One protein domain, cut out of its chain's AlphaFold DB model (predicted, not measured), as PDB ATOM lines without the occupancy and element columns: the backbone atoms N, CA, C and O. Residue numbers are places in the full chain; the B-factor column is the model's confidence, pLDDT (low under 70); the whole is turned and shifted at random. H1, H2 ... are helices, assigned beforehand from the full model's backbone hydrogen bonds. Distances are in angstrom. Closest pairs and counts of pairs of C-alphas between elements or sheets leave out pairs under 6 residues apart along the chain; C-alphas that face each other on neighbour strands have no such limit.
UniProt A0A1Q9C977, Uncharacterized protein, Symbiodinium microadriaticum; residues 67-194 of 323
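This is residues 67 to 194 of the 323 residues of an uncharacterized protein of Symbiodinium microadriaticum (UniProt A0A1Q9C977). Three long helices, H2, H3 and H5, make an elongated body in which H3 packs on both H2 and H5; H4 meets the last turns of H3 at a corner at one end. After H5 a long link folds back to short H6, which touches no helix. The printed part has 128 residues with six named helices, H1 to H6 in chain order, and no named strand: all helix, compact, with a radius of gyration of the C-alphas of 16.1 A and spans of 49 by 29 by 22 A.

H2, residues 73 to 99, forms a helical hairpin with H3, residues 106 to 131: they touch, closest at the C-alphas of Phe 91 and Val 112, 6.3 A, at a shallow tilt of 29 degrees, opposite ways. H2 has a kink of 35 degrees near residue 89. H3 touches H5, residues 157 to 175, opposite ways at a shallow tilt of 22 degrees; the closest C-alphas, of Gly 113 and Gly 168, are 4.0 A apart. H2 and H5 are apart. Residues 127 to 131 of H3 touch residues 138 to 142 of H4, residues 136 to 151, at a steep tilt of 58 degrees, closest at the C-alphas of Met 130 and Val 138, 5.6 A. H1, residues 67 to 71, only just touches H4, with 3 pairs of C-alphas within 8 A, the closest Met 68 and Val 138 at 6.2 A. H6, residues 189 to 194, is only just apart from H5, closest 8.2 A. Every O i to N i+4 pair is within hydrogen-bond range in H1, H3, H4 and H5; H2 has 21 of 23 and H6 1 of 2.

H2 measures 36.7 A from C-alpha 73 at (207.157, 216.646, 153.666) to C-alpha 99, H3 36.5 A, H5 27.3 A and H4 21.8 A. H6 ends at C-alpha 194, (179.067, 213.193, 144.163).

The C-alphas farthest apart, of Val 102 and Phe 136, are 49.8 A apart. The printed part has no cut; the link H5 to H6 is long, and no printed residue is under 70 in pLDDT.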
ATOM      1  N   THR A  67     216.453 212.287 153.592       96.12
ATOM      2  CA  THR A  67     215.569 212.989 152.652       96.12
ATOM      3  C   THR A  67     214.221 213.306 153.289       96.12
ATOM      4  O   THR A  67     213.809 214.464 153.250       96.12
ATOM      5  N   MET A  68     213.580 212.350 153.970       93.38
ATOM      6  CA  MET A  68     212.339 212.604 154.716       93.38
ATOM      7  C   MET A  68     212.527 213.666 155.807       93.38
ATOM      8  O   MET A  68     211.699 214.568 155.955       93.38
ATOM      9  N   VAL A  69     213.634 213.600 156.559       93.06
ATOM     10  CA  VAL A  69     213.925 214.570 157.630       93.06
ATOM     11  C   VAL A  69     214.163 215.974 157.076       93.06
ATOM     12  O   VAL A  69     213.613 216.933 157.619       93.06
ATOM     13  N   ARG A  70     214.978 216.111 156.020       93.62
ATOM     14  CA  ARG A  70     215.320 217.417 155.429       93.62
ATOM     15  C   ARG A  70     214.167 218.017 154.635       93.62
ATOM     16  O   ARG A  70     213.918 219.211 154.769       93.62
ATOM     17  N   GLY A  71     213.481 217.200 153.838       89.62
ATOM     18  CA  GLY A  71     212.350 217.627 153.014       89.62
ATOM     19  C   GLY A  71     211.131 218.014 153.843       89.62
ATOM     20  O   GLY A  71     210.336 218.834 153.412       89.62
ATOM     21  N   ASN A  72     211.007 217.482 155.067       89.62
ATOM     22  CA  ASN A  72     209.957 217.858 156.015       89.62
ATOM     23  C   ASN A  72     208.539 217.750 155.415       89.62
ATOM     24  O   ASN A  72     207.643 218.511 155.788       89.62
ATOM     25  N   PHE A  73     208.351 216.793 154.500       87.94
ATOM     26  CA  PHE A  73     207.157 216.646 153.666       87.94
ATOM     27  C   PHE A  73     205.872 216.539 154.491       87.94
ATOM     28  O   PHE A  73     204.868 217.145 154.142       87.94
ATOM     29  N   GLU A  74     205.916 215.851 155.638       84.06
ATOM     30  CA  GLU A  74     204.788 215.766 156.577       84.06
ATOM     31  C   GLU A  74     204.342 217.160 157.063       84.06
ATOM     32  O   GLU A  74     203.151 217.471 157.095       84.06
ATOM     33  N   LYS A  75     205.296 218.038 157.410       87.56
ATOM     34  CA  LYS A  75     205.002 219.408 157.848       87.56
ATOM     35  C   LYS A  75     204.543 220.275 156.683       87.56
ATOM     36  O   LYS A  75     203.650 221.100 156.871       87.56
ATOM     37  N   GLU A  76     205.155 220.129 155.510       89.50
ATOM     38  CA  GLU A  76     204.747 220.872 154.316       89.50
ATOM     39  C   GLU A  76     203.318 220.507 153.912       89.50
ATOM     40  O   GLU A  76     202.498 221.408 153.740       89.50
ATOM     41  N   MET A  77     202.981 219.215 153.896       86.50
ATOM     42  CA  MET A  77     201.625 218.734 153.640       86.50
ATOM     43  C   MET A  77     200.638 219.290 154.667       86.50
ATOM     44  O   MET A  77     199.646 219.909 154.291       86.50
ATOM     45  N   ALA A  78     200.942 219.173 155.965       84.69
ATOM     46  CA  ALA A  78     200.101 219.742 157.018       84.69
ATOM     47  C   ALA A  78     199.927 221.264 156.872       84.69
ATOM     48  O   ALA A  78     198.841 221.793 157.097       84.69
ATOM     49  N   THR A  79     200.975 221.978 156.449       87.62
ATOM     50  CA  THR A  79     200.929 223.428 156.214       87.62
ATOM     51  C   THR A  79     200.032 223.768 155.029       87.62
ATOM     52  O   THR A  79     199.199 224.665 155.143       87.62
ATOM     53  N   VAL A  80     200.162 223.052 153.908       85.75
ATOM     54  CA  VAL A  80     199.300 223.230 152.730       85.75
ATOM     55  C   VAL A  80     197.838 222.964 153.098       85.75
ATOM     56  O   VAL A  80     196.979 223.788 152.793       85.75
ATOM     57  N   MET A  81     197.561 221.890 153.842       81.75
ATOM     58  CA  MET A  81     196.201 221.558 154.285       81.75
ATOM     59  C   MET A  81     195.628 222.585 155.264       81.75
ATOM     60  O   MET A  81     194.469 222.976 155.139       81.75
ATOM     61  N   MET A  82     196.432 223.079 156.208       81.62
ATOM     62  CA  MET A  82     196.002 224.113 157.152       81.62
ATOM     63  C   MET A  82     195.667 225.425 156.436       81.62
ATOM     64  O   MET A  82     194.657 226.053 156.747       81.62
ATOM     65  N   ILE A  83     196.484 225.839 155.461       81.69
ATOM     66  CA  ILE A  83     196.201 227.052 154.688       81.69
ATOM     67  C   ILE A  83     194.954 226.847 153.822       81.69
ATOM     68  O   ILE A  83     194.114 227.741 153.755       81.69
ATOM     69  N   ALA A  84     194.784 225.674 153.209       79.25
ATOM     70  CA  ALA A  84     193.567 225.349 152.472       79.25
ATOM     71  C   ALA A  84     192.317 225.420 153.369       79.25
ATOM     72  O   ALA A  84     191.315 226.008 152.966       79.25
ATOM     73  N   ALA A  85     192.388 224.902 154.600       78.50
ATOM     74  CA  ALA A  85     191.297 224.974 155.572       78.50
ATOM     75  C   ALA A  85     190.958 226.422 155.970       78.50
ATOM     76  O   ALA A  85     189.783 226.783 156.010       78.50
ATOM     77  N   ASP A  86     191.967 227.271 156.196       79.69
ATOM     78  CA  ASP A  86     191.779 228.705 156.472       79.69
ATOM     79  C   ASP A  86     191.076 229.421 155.305       79.69
ATOM     80  O   ASP A  86     190.163 230.223 155.507       79.69
ATOM     81  N   LYS A  87     191.439 229.089 154.059       82.38
ATOM     82  CA  LYS A  87     190.826 229.681 152.854       82.38
ATOM     83  C   LYS A  87     189.474 229.083 152.479       82.38
ATOM     84  O   LYS A  87     188.715 229.722 151.747       82.38
ATOM     85  N   ALA A  88     189.128 227.909 153.004       81.50
ATOM     86  CA  ALA A  88     187.853 227.259 152.724       81.50
ATOM     87  C   ALA A  88     186.651 228.122 153.149       81.50
ATOM     88  O   ALA A  88     185.627 228.103 152.470       81.50
ATOM     89  N   GLY A  89     186.773 228.924 154.216       84.56
ATOM     90  CA  GLY A  89     185.705 229.822 154.675       84.56
ATOM     91  C   GLY A  89     185.385 230.956 153.692       84.56
ATOM     92  O   GLY A  89     184.213 231.234 153.414       84.56
ATOM     93  N   ASP A  90     186.419 231.569 153.111       87.69
ATOM     94  CA  ASP A  90     186.262 232.617 152.097       87.69
ATOM     95  C   ASP A  90     185.606 232.053 150.828       87.69
ATOM     96  O   ASP A  90     184.685 232.656 150.268       87.69
ATOM     97  N   PHE A  91     186.042 230.864 150.403       87.12
ATOM     98  CA  PHE A  91     185.454 230.163 149.267       87.12
ATOM     99  C   PHE A  91     184.001 229.742 149.535       87.12
ATOM    100  O   PHE A  91     183.141 229.960 148.684       87.12
ATOM    101  N   ALA A  92     183.692 229.205 150.718       85.75
ATOM    102  CA  ALA A  92     182.333 228.823 151.098       85.75
ATOM    103  C   ALA A  92     181.383 230.029 151.093       85.75
ATOM    104  O   ALA A  92     180.269 229.940 150.580       85.75
ATOM    105  N   THR A  93     181.846 231.178 151.593       89.69
ATOM    106  CA  THR A  93     181.085 232.434 151.552       89.69
ATOM    107  C   THR A  93     180.805 232.859 150.109       89.69
ATOM    108  O   THR A  93     179.674 233.209 149.770       89.69
ATOM    109  N   LEU A  94     181.818 232.792 149.239       90.56
ATOM    110  CA  LEU A  94     181.671 233.107 147.820       90.56
ATOM    111  C   LEU A  94     180.661 232.170 147.137       90.56
ATOM    112  O   LEU A  94     179.759 232.628 146.437       90.56
ATOM    113  N   ALA A  95     180.772 230.865 147.387       85.06
ATOM    114  CA  ALA A  95     179.877 229.853 146.838       85.06
ATOM    115  C   ALA A  95     178.422 230.060 147.292       85.06
ATOM    116  O   ALA A  95     177.502 229.942 146.484       85.06
ATOM    117  N   GLN A  96     178.201 230.427 148.560       89.06
ATOM    118  CA  GLN A  96     176.869 230.736 149.091       89.06
ATOM    119  C   GLN A  96     176.239 231.960 148.421       89.06
ATOM    120  O   GLN A  96     175.058 231.924 148.079       89.06
ATOM    121  N   GLN A  97     177.009 233.029 148.190       91.06
ATOM    122  CA  GLN A  97     176.518 234.210 147.469       91.06
ATOM    123  C   GLN A  97     176.056 233.837 146.056       91.06
ATOM    124  O   GLN A  97     174.944 234.180 145.656       91.06
ATOM    125  N   ILE A  98     176.875 233.064 145.339       87.06
ATOM    126  CA  ILE A  98     176.575 232.615 143.976       87.06
ATOM    127  C   ILE A  98     175.326 231.726 143.958       87.06
ATOM    128  O   ILE A  98     174.441 231.935 143.128       87.06
ATOM    129  N   ALA A  99     175.205 230.789 144.902       86.31
ATOM    130  CA  ALA A  99     174.025 229.933 145.039       86.31
ATOM    131  C   ALA A  99     172.747 230.731 145.352       86.31
ATOM    132  O   ALA A  99     171.671 230.392 144.862       86.31
ATOM    133  N   ALA A 100     172.861 231.829 146.104       92.06
ATOM    134  CA  ALA A 100     171.764 232.759 146.367       92.06
ATOM    135  C   ALA A 100     171.444 233.692 145.178       92.06
ATOM    136  O   ALA A 100     170.565 234.547 145.281       92.06
ATOM    137  N   GLY A 101     172.158 233.567 144.052       90.50
ATOM    138  CA  GLY A 101     172.022 234.452 142.894       90.50
ATOM    139  C   GLY A 101     172.575 235.863 143.126       90.50
ATOM    140  O   GLY A 101     172.322 236.763 142.322       90.50
ATOM    141  N   VAL A 102     173.323 236.072 144.212       93.94
ATOM    142  CA  VAL A 102     174.017 237.324 144.512       93.94
ATOM    143  C   VAL A 102     175.338 237.317 143.760       93.94
ATOM    144  O   VAL A 102     176.153 236.417 143.936       93.94
ATOM    145  N   ARG A 103     175.569 238.335 142.925       90.88
ATOM    146  CA  ARG A 103     176.858 238.497 142.250       90.88
ATOM    147  C   ARG A 103     177.907 238.942 143.278       90.88
ATOM    148  O   ARG A 103     177.742 240.036 143.822       90.88
ATOM    149  N   PRO A 104     178.966 238.156 143.525       92.69
ATOM    150  CA  PRO A 104     180.007 238.554 144.464       92.69
ATOM    151  C   PRO A 104     180.784 239.786 143.994       92.69
ATOM    152  O   PRO A 104     180.827 240.094 142.799       92.69
ATOM    153  N   ASP A 105     181.445 240.471 144.931       95.38
ATOM    154  CA  ASP A 105     182.380 241.550 144.601       95.38
ATOM    155  C   ASP A 105     183.565 240.988 143.785       95.38
ATOM    156  O   ASP A 105     184.269 240.094 144.269       95.38
ATOM    157  N   PRO A 106     183.861 241.523 142.583       95.75
ATOM    158  CA  PRO A 106     185.011 241.101 141.790       95.75
ATOM    159  C   PRO A 106     186.355 241.190 142.526       95.75
ATOM    160  O   PRO A 106     187.286 240.459 142.191       95.75
ATOM    161  N   ARG A 107     186.513 242.083 143.515       96.44
ATOM    162  CA  ARG A 107     187.746 242.126 144.326       96.44
ATOM    163  C   ARG A 107     187.849 240.918 145.252       96.44
ATOM    164  O   ARG A 107     188.921 240.322 145.346       96.44
ATOM    165  N   GLN A 108     186.740 240.538 145.883       94.62
ATOM    166  CA  GLN A 108     186.657 239.330 146.700       94.62
ATOM    167  C   GLN A 108     186.913 238.080 145.851       94.62
ATOM    168  O   GLN A 108     187.736 237.254 146.236       94.62
ATOM    169  N   GLN A 109     186.292 237.981 144.669       94.44
ATOM    170  CA  GLN A 109     186.544 236.885 143.727       94.44
ATOM    171  C   GLN A 109     188.030 236.789 143.367       94.44
ATOM    172  O   GLN A 109     188.617 235.718 143.494       94.44
ATOM    173  N   ARG A 110     188.679 237.905 143.002       96.62
ATOM    174  CA  ARG A 110     190.117 237.897 142.684       96.62
ATOM    175  C   ARG A 110     190.984 237.442 143.850       96.62
ATOM    176  O   ARG A 110     191.924 236.687 143.629       96.62
ATOM    177  N   LYS A 111     190.671 237.867 145.077       95.38
ATOM    178  CA  LYS A 111     191.377 237.395 146.276       95.38
ATOM    179  C   LYS A 111     191.264 235.874 146.409       95.38
ATOM    180  O   LYS A 111     192.288 235.202 146.424       95.38
ATOM    181  N   VAL A 112     190.042 235.339 146.418       92.81
ATOM    182  CA  VAL A 112     189.797 233.893 146.567       92.81
ATOM    183  C   VAL A 112     190.430 233.094 145.427       92.81
ATOM    184  O   VAL A 112     191.086 232.085 145.668       92.81
ATOM    185  N   GLY A 113     190.281 233.555 144.185       94.44
ATOM    186  CA  GLY A 113     190.848 232.893 143.014       94.44
ATOM    187  C   GLY A 113     192.379 232.843 143.035       94.44
ATOM    188  O   GLY A 113     192.959 231.795 142.753       94.44
ATOM    189  N   ASN A 114     193.040 233.938 143.432       95.69
ATOM    190  CA  ASN A 114     194.496 233.970 143.606       95.69
ATOM    191  C   ASN A 114     194.959 233.076 144.763       95.69
ATOM    192  O   ASN A 114     195.953 232.367 144.614       95.69
ATOM    193  N   ASP A 115     194.234 233.075 145.885       92.88
ATOM    194  CA  ASP A 115     194.549 232.231 147.041       92.88
ATOM    195  C   ASP A 115     194.475 230.738 146.675       92.88
ATOM    196  O   ASP A 115     195.407 229.991 146.976       92.88
ATOM    197  N   LEU A 116     193.419 230.309 145.969       91.06
ATOM    198  CA  LEU A 116     193.275 228.929 145.488       91.06
ATOM    199  C   LEU A 116     194.360 228.555 144.481       91.06
ATOM    200  O   LEU A 116     194.956 227.488 144.599       91.06
ATOM    201  N   LYS A 117     194.662 229.434 143.520       92.75
ATOM    202  CA  LYS A 117     195.728 229.181 142.544       92.75
ATOM    203  C   LYS A 117     197.080 228.982 143.235       92.75
ATOM    204  O   LYS A 117     197.785 228.026 142.926       92.75
ATOM    205  N   LEU A 118     197.404 229.827 144.215       92.81
ATOM    206  CA  LEU A 118     198.626 229.696 145.007       92.81
ATOM    207  C   LEU A 118     198.649 228.394 145.826       92.81
ATOM    208  O   LEU A 118     199.707 227.781 145.958       92.81
ATOM    209  N   GLN A 119     197.508 227.953 146.375       90.38
ATOM    210  CA  GLN A 119     197.430 226.646 147.042       90.38
ATOM    211  C   GLN A 119     197.656 225.490 146.069       90.38
ATOM    212  O   GLN A 119     198.432 224.590 146.383       90.38
ATOM    213  N   GLY A 120     197.024 225.532 144.894       91.25
ATOM    214  CA  GLY A 120     197.214 224.537 143.841       91.25
ATOM    215  C   GLY A 120     198.681 224.424 143.428       91.25
ATOM    216  O   GLY A 120     199.233 223.332 143.422       91.25
ATOM    217  N   GLU A 121     199.356 225.556 143.209       94.56
ATOM    218  CA  GLU A 121     200.788 225.593 142.882       94.56
ATOM    219  C   GLU A 121     201.664 224.991 143.994       94.56
ATOM    220  O   GLU A 121     202.555 224.191 143.708       94.56
ATOM    221  N   ARG A 122     201.392 225.310 145.267       92.94
ATOM    222  CA  ARG A 122     202.132 224.738 146.409       92.94
ATOM    223  C   ARG A 122     201.928 223.234 146.535       92.94
ATOM    224  O   ARG A 122     202.900 222.505 146.715       92.94
ATOM    225  N   LEU A 123     200.679 222.779 146.431       91.75
ATOM    226  CA  LEU A 123     200.353 221.359 146.481       91.75
ATOM    227  C   LEU A 123     200.998 220.622 145.304       91.75
ATOM    228  O   LEU A 123     201.590 219.568 145.502       91.75
ATOM    229  N   LYS A 124     200.969 221.207 144.102       94.94
ATOM    230  CA  LYS A 124     201.637 220.661 142.921       94.94
ATOM    231  C   LYS A 124     203.128 220.474 143.154       94.94
ATOM    232  O   LYS A 124     203.624 219.377 142.933       94.94
ATOM    233  N   THR A 125     203.834 221.510 143.608       95.69
ATOM    234  CA  THR A 125     205.276 221.419 143.878       95.69
ATOM    235  C   THR A 125     205.587 220.347 144.916       95.69
ATOM    236  O   THR A 125     206.511 219.563 144.717       95.69
ATOM    237  N   LEU A 126     204.804 220.272 145.995       94.69
ATOM    238  CA  LEU A 126     204.973 219.245 147.019       94.69
ATOM    239  C   LEU A 126     204.781 217.834 146.445       94.69
ATOM    240  O   LEU A 126     205.645 216.980 146.622       94.69
ATOM    241  N   LEU A 127     203.679 217.596 145.730       94.81
ATOM    242  CA  LEU A 127     203.381 216.290 145.142       94.81
ATOM    243  C   LEU A 127     204.392 215.907 144.054       94.81
ATOM    244  O   LEU A 127     204.772 214.744 143.990       94.81
ATOM    245  N   ASP A 128     204.873 216.863 143.251       96.19
ATOM    246  CA  ASP A 128     205.953 216.639 142.278       96.19
ATOM    247  C   ASP A 128     207.218 216.161 142.986       96.19
ATOM    248  O   ASP A 128     207.756 215.116 142.631       96.19
ATOM    249  N   ASN A 129     207.642 216.872 144.033       95.56
ATOM    250  CA  ASN A 129     208.824 216.502 144.803       95.56
ATOM    251  C   ASN A 129     208.689 215.114 145.439       95.56
ATOM    252  O   ASN A 129     209.675 214.383 145.504       95.56
ATOM    253  N   MET A 130     207.490 214.751 145.909       95.75
ATOM    254  CA  MET A 130     207.259 213.435 146.498       95.75
ATOM    255  C   MET A 130     207.250 212.323 145.445       95.75
ATOM    256  O   MET A 130     207.932 211.317 145.616       95.75
ATOM    257  N   GLU A 131     206.514 212.508 144.347       95.25
ATOM    258  CA  GLU A 131     206.345 211.513 143.282       95.25
ATOM    259  C   GLU A 131     207.640 211.238 142.509       95.25
ATOM    260  O   GLU A 131     207.851 210.120 142.044       95.25
ATOM    261  N   THR A 132     208.516 212.237 142.369       95.38
ATOM    262  CA  THR A 132     209.808 212.082 141.683       95.38
ATOM    263  C   THR A 132     210.979 211.884 142.642       95.38
ATOM    264  O   THR A 132     212.133 211.972 142.221       95.38
ATOM    265  N   SER A 133     210.715 211.679 143.933       96.88
ATOM    266  CA  SER A 133     211.772 211.489 144.924       96.88
ATOM    267  C   SER A 133     212.590 210.233 144.625       96.88
ATOM    268  O   SER A 133     212.044 209.197 144.253       96.88
ATOM    269  N   ALA A 134     213.907 210.306 144.835       97.12
ATOM    270  CA  ALA A 134     214.761 209.120 144.798       97.12
ATOM    271  C   ALA A 134     214.604 208.230 146.039       97.12
ATOM    272  O   ALA A 134     214.952 207.052 146.000       97.12
ATOM    273  N   ASP A 135     214.069 208.802 147.115       98.19
ATOM    274  CA  ASP A 135     213.922 208.178 148.418       98.19
ATOM    275  C   ASP A 135     212.653 207.325 148.518       98.19
ATOM    276  O   ASP A 135     211.547 207.808 148.258       98.19
ATOM    277  N   PHE A 136     212.815 206.073 148.954       98.00
ATOM    278  CA  PHE A 136     211.719 205.119 149.100       98.00
ATOM    279  C   PHE A 136     210.634 205.583 150.076       98.00
ATOM    280  O   PHE A 136     209.458 205.480 149.743       98.00
ATOM    281  N   GLN A 137     210.986 206.111 151.255       97.06
ATOM    282  CA  GLN A 137     209.990 206.510 152.258       97.06
ATOM    283  C   GLN A 137     209.138 207.689 151.772       97.06
ATOM    284  O   GLN A 137     207.942 207.748 152.057       97.06
ATOM    285  N   VAL A 138     209.728 208.616 151.009       96.50
ATOM    286  CA  VAL A 138     208.984 209.721 150.382       96.50
ATOM    287  C   VAL A 138     208.001 209.197 149.328       96.50
ATOM    288  O   VAL A 138     206.834 209.598 149.324       96.50
ATOM    289  N   LEU A 139     208.456 208.292 148.454       96.19
ATOM    290  CA  LEU A 139     207.608 207.664 147.433       96.19
ATOM    291  C   LEU A 139     206.482 206.838 148.061       96.19
ATOM    292  O   LEU A 139     205.332 206.925 147.636       96.19
ATOM    293  N   GLU A 140     206.800 206.055 149.089       96.56
ATOM    294  CA  GLU A 140     205.839 205.261 149.845       96.56
ATOM    295  C   GLU A 140     204.766 206.165 150.464       96.56
ATOM    296  O   GLU A 140     203.580 205.908 150.276       96.56
ATOM    297  N   ALA A 141     205.149 207.272 151.108       93.94
ATOM    298  CA  ALA A 141     204.196 208.233 151.665       93.94
ATOM    299  C   ALA A 141     203.255 208.821 150.597       93.94
ATOM    300  O   ALA A 141     202.058 208.964 150.846       93.94
ATOM    301  N   TYR A 142     203.768 209.123 149.397       94.75
ATOM    302  CA  TYR A 142     202.942 209.569 148.271       94.75
ATOM    303  C   TYR A 142     201.905 208.516 147.871       94.75
ATOM    304  O   TYR A 142     200.708 208.808 147.825       94.75
ATOM    305  N   PHE A 143     202.337 207.277 147.636       95.75
ATOM    306  CA  PHE A 143     201.432 206.221 147.186       95.75
ATOM    307  C   PHE A 143     200.478 205.728 148.272       95.75
ATOM    308  O   PHE A 143     199.370 205.320 147.936       95.75
ATOM    309  N   VAL A 144     200.836 205.832 149.554       93.56
ATOM    310  CA  VAL A 144     199.888 205.615 150.655       93.56
ATOM    311  C   VAL A 144     198.719 206.592 150.550       93.56
ATOM    312  O   VAL A 144     197.572 206.166 150.665       93.56
ATOM    313  N   MET A 145     198.975 207.884 150.310       90.56
ATOM    314  CA  MET A 145     197.897 208.874 150.175       90.56
ATOM    315  C   MET A 145     196.995 208.572 148.976       90.56
ATOM    316  O   MET A 145     195.771 208.633 149.099       90.56
ATOM    317  N   GLU A 146     197.586 208.227 147.830       90.81
ATOM    318  CA  GLU A 146     196.837 207.895 146.612       90.81
ATOM    319  C   GLU A 146     195.999 206.619 146.785       90.81
ATOM    320  O   GLU A 146     194.804 206.620 146.484       90.81
ATOM    321  N   LEU A 147     196.585 205.548 147.332       91.50
ATOM    322  CA  LEU A 147     195.885 204.278 147.530       91.50
ATOM    323  C   LEU A 147     194.774 204.413 148.577       91.50
ATOM    324  O   LEU A 147     193.656 203.954 148.355       91.50
ATOM    325  N   GLN A 148     195.033 205.127 149.672       88.56
ATOM    326  CA  GLN A 148     194.028 205.388 150.699       88.56
ATOM    327  C   GLN A 148     192.854 206.223 150.158       88.56
ATOM    328  O   GLN A 148     191.700 205.970 150.510       88.56
ATOM    329  N   ALA A 149     193.121 207.215 149.300       87.31
ATOM    330  CA  ALA A 149     192.066 207.969 148.626       87.31
ATOM    331  C   ALA A 149     191.230 207.055 147.718       87.31
ATOM    332  O   ALA A 149     189.999 207.062 147.800       87.31
ATOM    333  N   GLN A 150     191.893 206.206 146.928       87.19
ATOM    334  CA  GLN A 150     191.239 205.251 146.037       87.19
ATOM    335  C   GLN A 150     190.333 204.265 146.792       87.19
ATOM    336  O   GLN A 150     189.182 204.078 146.397       87.19
ATOM    337  N   GLU A 151     190.805 203.664 147.887       84.62
ATOM    338  CA  GLU A 151     190.021 202.716 148.698       84.62
ATOM    339  C   GLU A 151     188.753 203.340 149.289       84.62
ATOM    340  O   GLU A 151     187.741 202.666 149.487       84.62
ATOM    341  N   ARG A 152     188.786 204.651 149.530       83.38
ATOM    342  CA  ARG A 152     187.657 205.423 150.057       83.38
ATOM    343  C   ARG A 152     186.750 205.996 148.971       83.38
ATOM    344  O   ARG A 152     185.797 206.698 149.300       83.38
ATOM    345  N   GLY A 153     187.048 205.746 147.693       82.62
ATOM    346  CA  GLY A 153     186.349 206.381 146.573       82.62
ATOM    347  C   GLY A 153     186.503 207.906 146.553       82.62
ATOM    348  O   GLY A 153     185.654 208.601 146.000       82.62
ATOM    349  N   ALA A 154     187.557 208.427 147.181       84.00
ATOM    350  CA  ALA A 154     187.889 209.842 147.220       84.00
ATOM    351  C   ALA A 154     188.878 210.193 146.090       84.00
ATOM    352  O   ALA A 154     189.625 209.327 145.628       84.00
ATOM    353  N   PRO A 155     188.919 211.456 145.630       84.88
ATOM    354  CA  PRO A 155     189.948 211.888 144.691       84.88
ATOM    355  C   PRO A 155     191.349 211.755 145.292       84.88
ATOM    356  O   PRO A 155     191.590 212.203 146.412       84.88
ATOM    357  N   GLY A 156     192.281 211.205 144.511       87.00
ATOM    358  CA  GLY A 156     193.710 211.231 144.833       87.00
ATOM    359  C   GLY A 156     194.251 212.660 144.945       87.00
ATOM    360  O   GLY A 156     193.656 213.610 144.419       87.00
ATOM    361  N   ALA A 157     195.404 212.826 145.590       88.88
ATOM    362  CA  ALA A 157     196.004 214.131 145.860       88.88
ATOM    363  C   ALA A 157     196.291 214.902 144.561       88.88
ATOM    364  O   ALA A 157     196.060 216.111 144.490       88.88
ATOM    365  N   ARG A 158     196.687 214.204 143.488       90.38
ATOM    366  CA  ARG A 158     196.847 214.808 142.150       90.38
ATOM    367  C   ARG A 158     195.553 215.348 141.555       90.38
ATOM    368  O   ARG A 158     195.562 216.367 140.870       90.38
ATOM    369  N   THR A 159     194.432 214.682 141.806       89.75
ATOM    370  CA  THR A 159     193.124 215.162 141.341       89.75
ATOM    371  C   THR A 159     192.701 216.395 142.135       89.75
ATOM    372  O   THR A 159     192.233 217.370 141.546       89.75
ATOM    373  N   VAL A 160     192.925 216.385 143.454       88.19
ATOM    374  CA  VAL A 160     192.668 217.531 144.342       88.19
ATOM    375  C   VAL A 160     193.494 218.753 143.928       88.19
ATOM    376  O   VAL A 160     192.953 219.858 143.842       88.19
ATOM    377  N   GLU A 161     194.774 218.565 143.603       91.19
ATOM    378  CA  GLU A 161     195.657 219.624 143.102       91.19
ATOM    379  C   GLU A 161     195.110 220.275 141.828       91.19
ATOM    380  O   GLU A 161     194.830 221.478 141.823       91.19
ATOM    381  N   LYS A 162     194.866 219.479 140.780       91.25
ATOM    382  CA  LYS A 162     194.332 219.971 139.500       91.25
ATOM    383  C   LYS A 162     193.011 220.716 139.677       91.25
ATOM    384  O   LYS A 162     192.792 221.754 139.050       91.25
ATOM    385  N   MET A 163     192.137 220.198 140.538       89.44
ATOM    386  CA  MET A 163     190.853 220.820 140.854       89.44
ATOM    387  C   MET A 163     191.013 222.170 141.536       89.44
ATOM    388  O   MET A 163     190.362 223.129 141.132       89.44
ATOM    389  N   THR A 164     191.895 222.260 142.528       88.56
ATOM    390  CA  THR A 164     192.157 223.504 143.262       88.56
ATOM    391  C   THR A 164     192.655 224.592 142.306       88.56
ATOM    392  O   THR A 164     192.120 225.705 142.278       88.56
ATOM    393  N   SER A 165     193.612 224.240 141.443       91.25
ATOM    394  CA  SER A 165     194.151 225.115 140.397       91.25
ATOM    395  C   SER A 165     193.070 225.569 139.403       91.25
ATOM    396  O   SER A 165     192.962 226.758 139.087       91.25
ATOM    397  N   TRP A 166     192.228 224.641 138.933       92.62
ATOM    398  CA  TRP A 166     191.138 224.933 137.998       92.62
ATOM    399  C   TRP A 166     190.048 225.825 138.613       92.62
ATOM    400  O   TRP A 166     189.623 226.792 137.981       92.62
ATOM    401  N   GLN A 167     189.637 225.559 139.856       90.44
ATOM    402  CA  GLN A 167     188.663 226.378 140.584       90.44
ATOM    403  C   GLN A 167     189.164 227.814 140.767       90.44
ATOM    404  O   GLN A 167     188.422 228.760 140.499       90.44
ATOM    405  N   GLY A 168     190.436 227.988 141.145       92.81
ATOM    406  CA  GLY A 168     191.058 229.310 141.230       92.81
ATOM    407  C   GLY A 168     191.006 230.060 139.896       92.81
ATOM    408  O   GLY A 168     190.572 231.213 139.845       92.81
ATOM    409  N   ALA A 169     191.365 229.390 138.796       94.25
ATOM    410  CA  ALA A 169     191.309 229.970 137.453       94.25
ATOM    411  C   ALA A 169     189.878 230.335 137.014       94.25
ATOM    412  O   ALA A 169     189.677 231.378 136.392       94.25
ATOM    413  N   GLY A 170     188.883 229.514 137.361       93.12
ATOM    414  CA  GLY A 170     187.476 229.781 137.067       93.12
ATOM    415  C   GLY A 170     186.936 231.023 137.773       93.12
ATOM    416  O   GLY A 170     186.324 231.869 137.124       93.12
ATOM    417  N   ILE A 171     187.227 231.179 139.068       93.69
ATOM    418  CA  ILE A 171     186.820 232.366 139.840       93.69
ATOM    419  C   ILE A 171     187.467 233.636 139.273       93.69
ATOM    420  O   ILE A 171     186.811 234.673 139.172       93.69
ATOM    421  N   LEU A 172     188.747 233.566 138.888       96.06
ATOM    422  CA  LEU A 172     189.446 234.692 138.261       96.06
ATOM    423  C   LEU A 172     188.822 235.061 136.912       96.06
ATOM    424  O   LEU A 172     188.530 236.232 136.677       96.06
ATOM    425  N   ALA A 173     188.554 234.067 136.061       94.81
ATOM    426  CA  ALA A 173     187.897 234.286 134.778       94.81
ATOM    427  C   ALA A 173     186.525 234.957 134.957       94.81
ATOM    428  O   ALA A 173     186.230 235.936 134.275       94.81
ATOM    429  N   GLU A 174     185.718 234.500 135.917       93.19
ATOM    430  CA  GLU A 174     184.418 235.105 136.216       93.19
ATOM    431  C   GLU A 174     184.546 236.564 136.689       93.19
ATOM    432  O   GLU A 174     183.809 237.439 136.218       93.19
ATOM    433  N   ALA A 175     185.514 236.849 137.568       95.19
ATOM    434  CA  ALA A 175     185.786 238.201 138.062       95.19
ATOM    435  C   ALA A 175     186.188 239.177 136.945       95.19
ATOM    436  O   ALA A 175     185.919 240.383 137.035       95.19
ATOM    437  N   ASP A 176     186.817 238.653 135.894       95.44
ATOM    438  CA  ASP A 176     187.260 239.393 134.716       95.44
ATOM    439  C   ASP A 176     186.229 239.372 133.569       95.44
ATOM    440  O   ASP A 176     186.454 239.973 132.520       95.44
ATOM    441  N   GLY A 177     185.065 238.737 133.762       93.12
ATOM    442  CA  GLY A 177     184.014 238.634 132.743       93.12
ATOM    443  C   GLY A 177     184.376 237.721 131.567       93.12
ATOM    444  O   GLY A 177     183.799 237.847 130.486       93.12
ATOM    445  N   MET A 178     185.333 236.822 131.777       94.81
ATOM    446  CA  MET A 178     185.815 235.837 130.819       94.81
ATOM    447  C   MET A 178     185.083 234.502 130.993       94.81
ATOM    448  O   MET A 178     184.449 234.230 132.013       94.81
ATOM    449  N   MET A 179     185.173 233.643 129.978       89.88
ATOM    450  CA  MET A 179     184.655 232.280 130.069       89.88
ATOM    451  C   MET A 179     185.533 231.444 131.008       89.88
ATOM    452  O   MET A 179     186.760 231.498 130.920       89.88
ATOM    453  N   VAL A 180     184.902 230.653 131.880       89.94
ATOM    454  CA  VAL A 180     185.594 229.689 132.749       89.94
ATOM    455  C   VAL A 180     186.354 228.685 131.872       89.94
ATOM    456  O   VAL A 180     185.773 228.169 130.910       89.94
ATOM    457  N   PRO A 181     187.638 228.402 132.158       91.12
ATOM    458  CA  PRO A 181     188.393 227.413 131.401       91.12
ATOM    459  C   PRO A 181     187.751 226.022 131.527       91.12
ATOM    460  O   PRO A 181     187.152 225.715 132.562       91.12
ATOM    461  N   PRO A 182     187.874 225.155 130.508       92.00
ATOM    462  CA  PRO A 182     187.384 223.786 130.613       92.00
ATOM    463  C   PRO A 182     188.095 223.034 131.756       92.00
ATOM    464  O   PRO A 182     189.233 223.378 132.091       92.00
ATOM    465  N   PRO A 183     187.448 222.018 132.360       90.81
ATOM    466  CA  PRO A 183     188.086 221.166 133.359       90.81
ATOM    467  C   PRO A 183     189.370 220.505 132.825       90.81
ATOM    468  O   PRO A 183     189.436 220.198 131.630       90.81
ATOM    469  N   PRO A 184     190.379 220.258 133.681       91.88
ATOM    470  CA  PRO A 184     191.581 219.528 133.293       91.88
ATOM    471  C   PRO A 184     191.271 218.097 132.836       91.88
ATOM    472  O   PRO A 184     190.308 217.475 133.279       91.88
ATOM    473  N   GLU A 185     192.133 217.538 131.990       89.62
ATOM    474  CA  GLU A 185     191.988 216.157 131.530       89.62
ATOM    475  C   GLU A 185     192.058 215.155 132.699       89.62
ATOM    476  O   GLU A 185     192.877 215.287 133.620       89.62
ATOM    477  N   GLY A 186     191.176 214.151 132.662       84.06
ATOM    478  CA  GLY A 186     191.043 213.123 133.700       84.06
ATOM    479  C   GLY A 186     190.303 213.577 134.963       84.06
ATOM    480  O   GLY A 186     190.085 212.768 135.859       84.06
ATOM    481  N   VAL A 187     189.893 214.844 135.039       84.62
ATOM    482  CA  VAL A 187     189.081 215.376 136.131       84.62
ATOM    483  C   VAL A 187     187.628 215.417 135.674       84.62
ATOM    484  O   VAL A 187     187.294 216.153 134.749       84.62
ATOM    485  N   ASP A 188     186.758 214.646 136.328       85.69
ATOM    486  CA  ASP A 188     185.306 214.739 136.148       85.69
ATOM    487  C   ASP A 188     184.702 215.521 137.324       85.69
ATOM    488  O   ASP A 188     184.507 214.953 138.405       85.69
ATOM    489  N   PRO A 189     184.377 216.816 137.149       79.56
ATOM    490  CA  PRO A 189     183.795 217.606 138.220       79.56
ATOM    491  C   PRO A 189     182.484 216.994 138.728       79.56
ATOM    492  O   PRO A 189     182.224 217.005 139.925       79.56
ATOM    493  N   VAL A 190     181.668 216.402 137.852       81.56
ATOM    494  CA  VAL A 190     180.365 215.838 138.234       81.56
ATOM    495  C   VAL A 190     180.528 214.575 139.074       81.56
ATOM    496  O   VAL A 190     179.757 214.364 140.009       81.56
ATOM    497  N   ALA A 191     181.519 213.737 138.774       79.25
ATOM    498  CA  ALA A 191     181.861 212.623 139.652       79.25
ATOM    499  C   ALA A 191     182.350 213.136 141.015       79.25
ATOM    500  O   ALA A 191     181.916 212.633 142.050       79.25
ATOM    501  N   LEU A 192     183.169 214.192 141.014       74.50
ATOM    502  CA  LEU A 192     183.765 214.756 142.223       74.50
ATOM    503  C   LEU A 192     182.758 215.413 143.169       74.50
ATOM    504  O   LEU A 192     182.880 215.230 144.379       74.50
ATOM    505  N   SER A 193     181.738 216.119 142.664       72.75
ATOM    506  CA  SER A 193     180.660 216.636 143.530       72.75
ATOM    507  C   SER A 193     179.872 215.528 144.214       72.75
ATOM    508  O   SER A 193     179.330 215.752 145.292       72.75
ATOM    509  N   ARG A 194     179.781 214.345 143.597       72.38
ATOM    510  CA  ARG A 194     179.067 213.193 144.163       72.38
ATOM    511  C   ARG A 194     179.912 212.427 145.174       72.38
ATOM    512  O   ARG A 194     179.349 211.831 146.086       72.38
TER     513      ARG A 194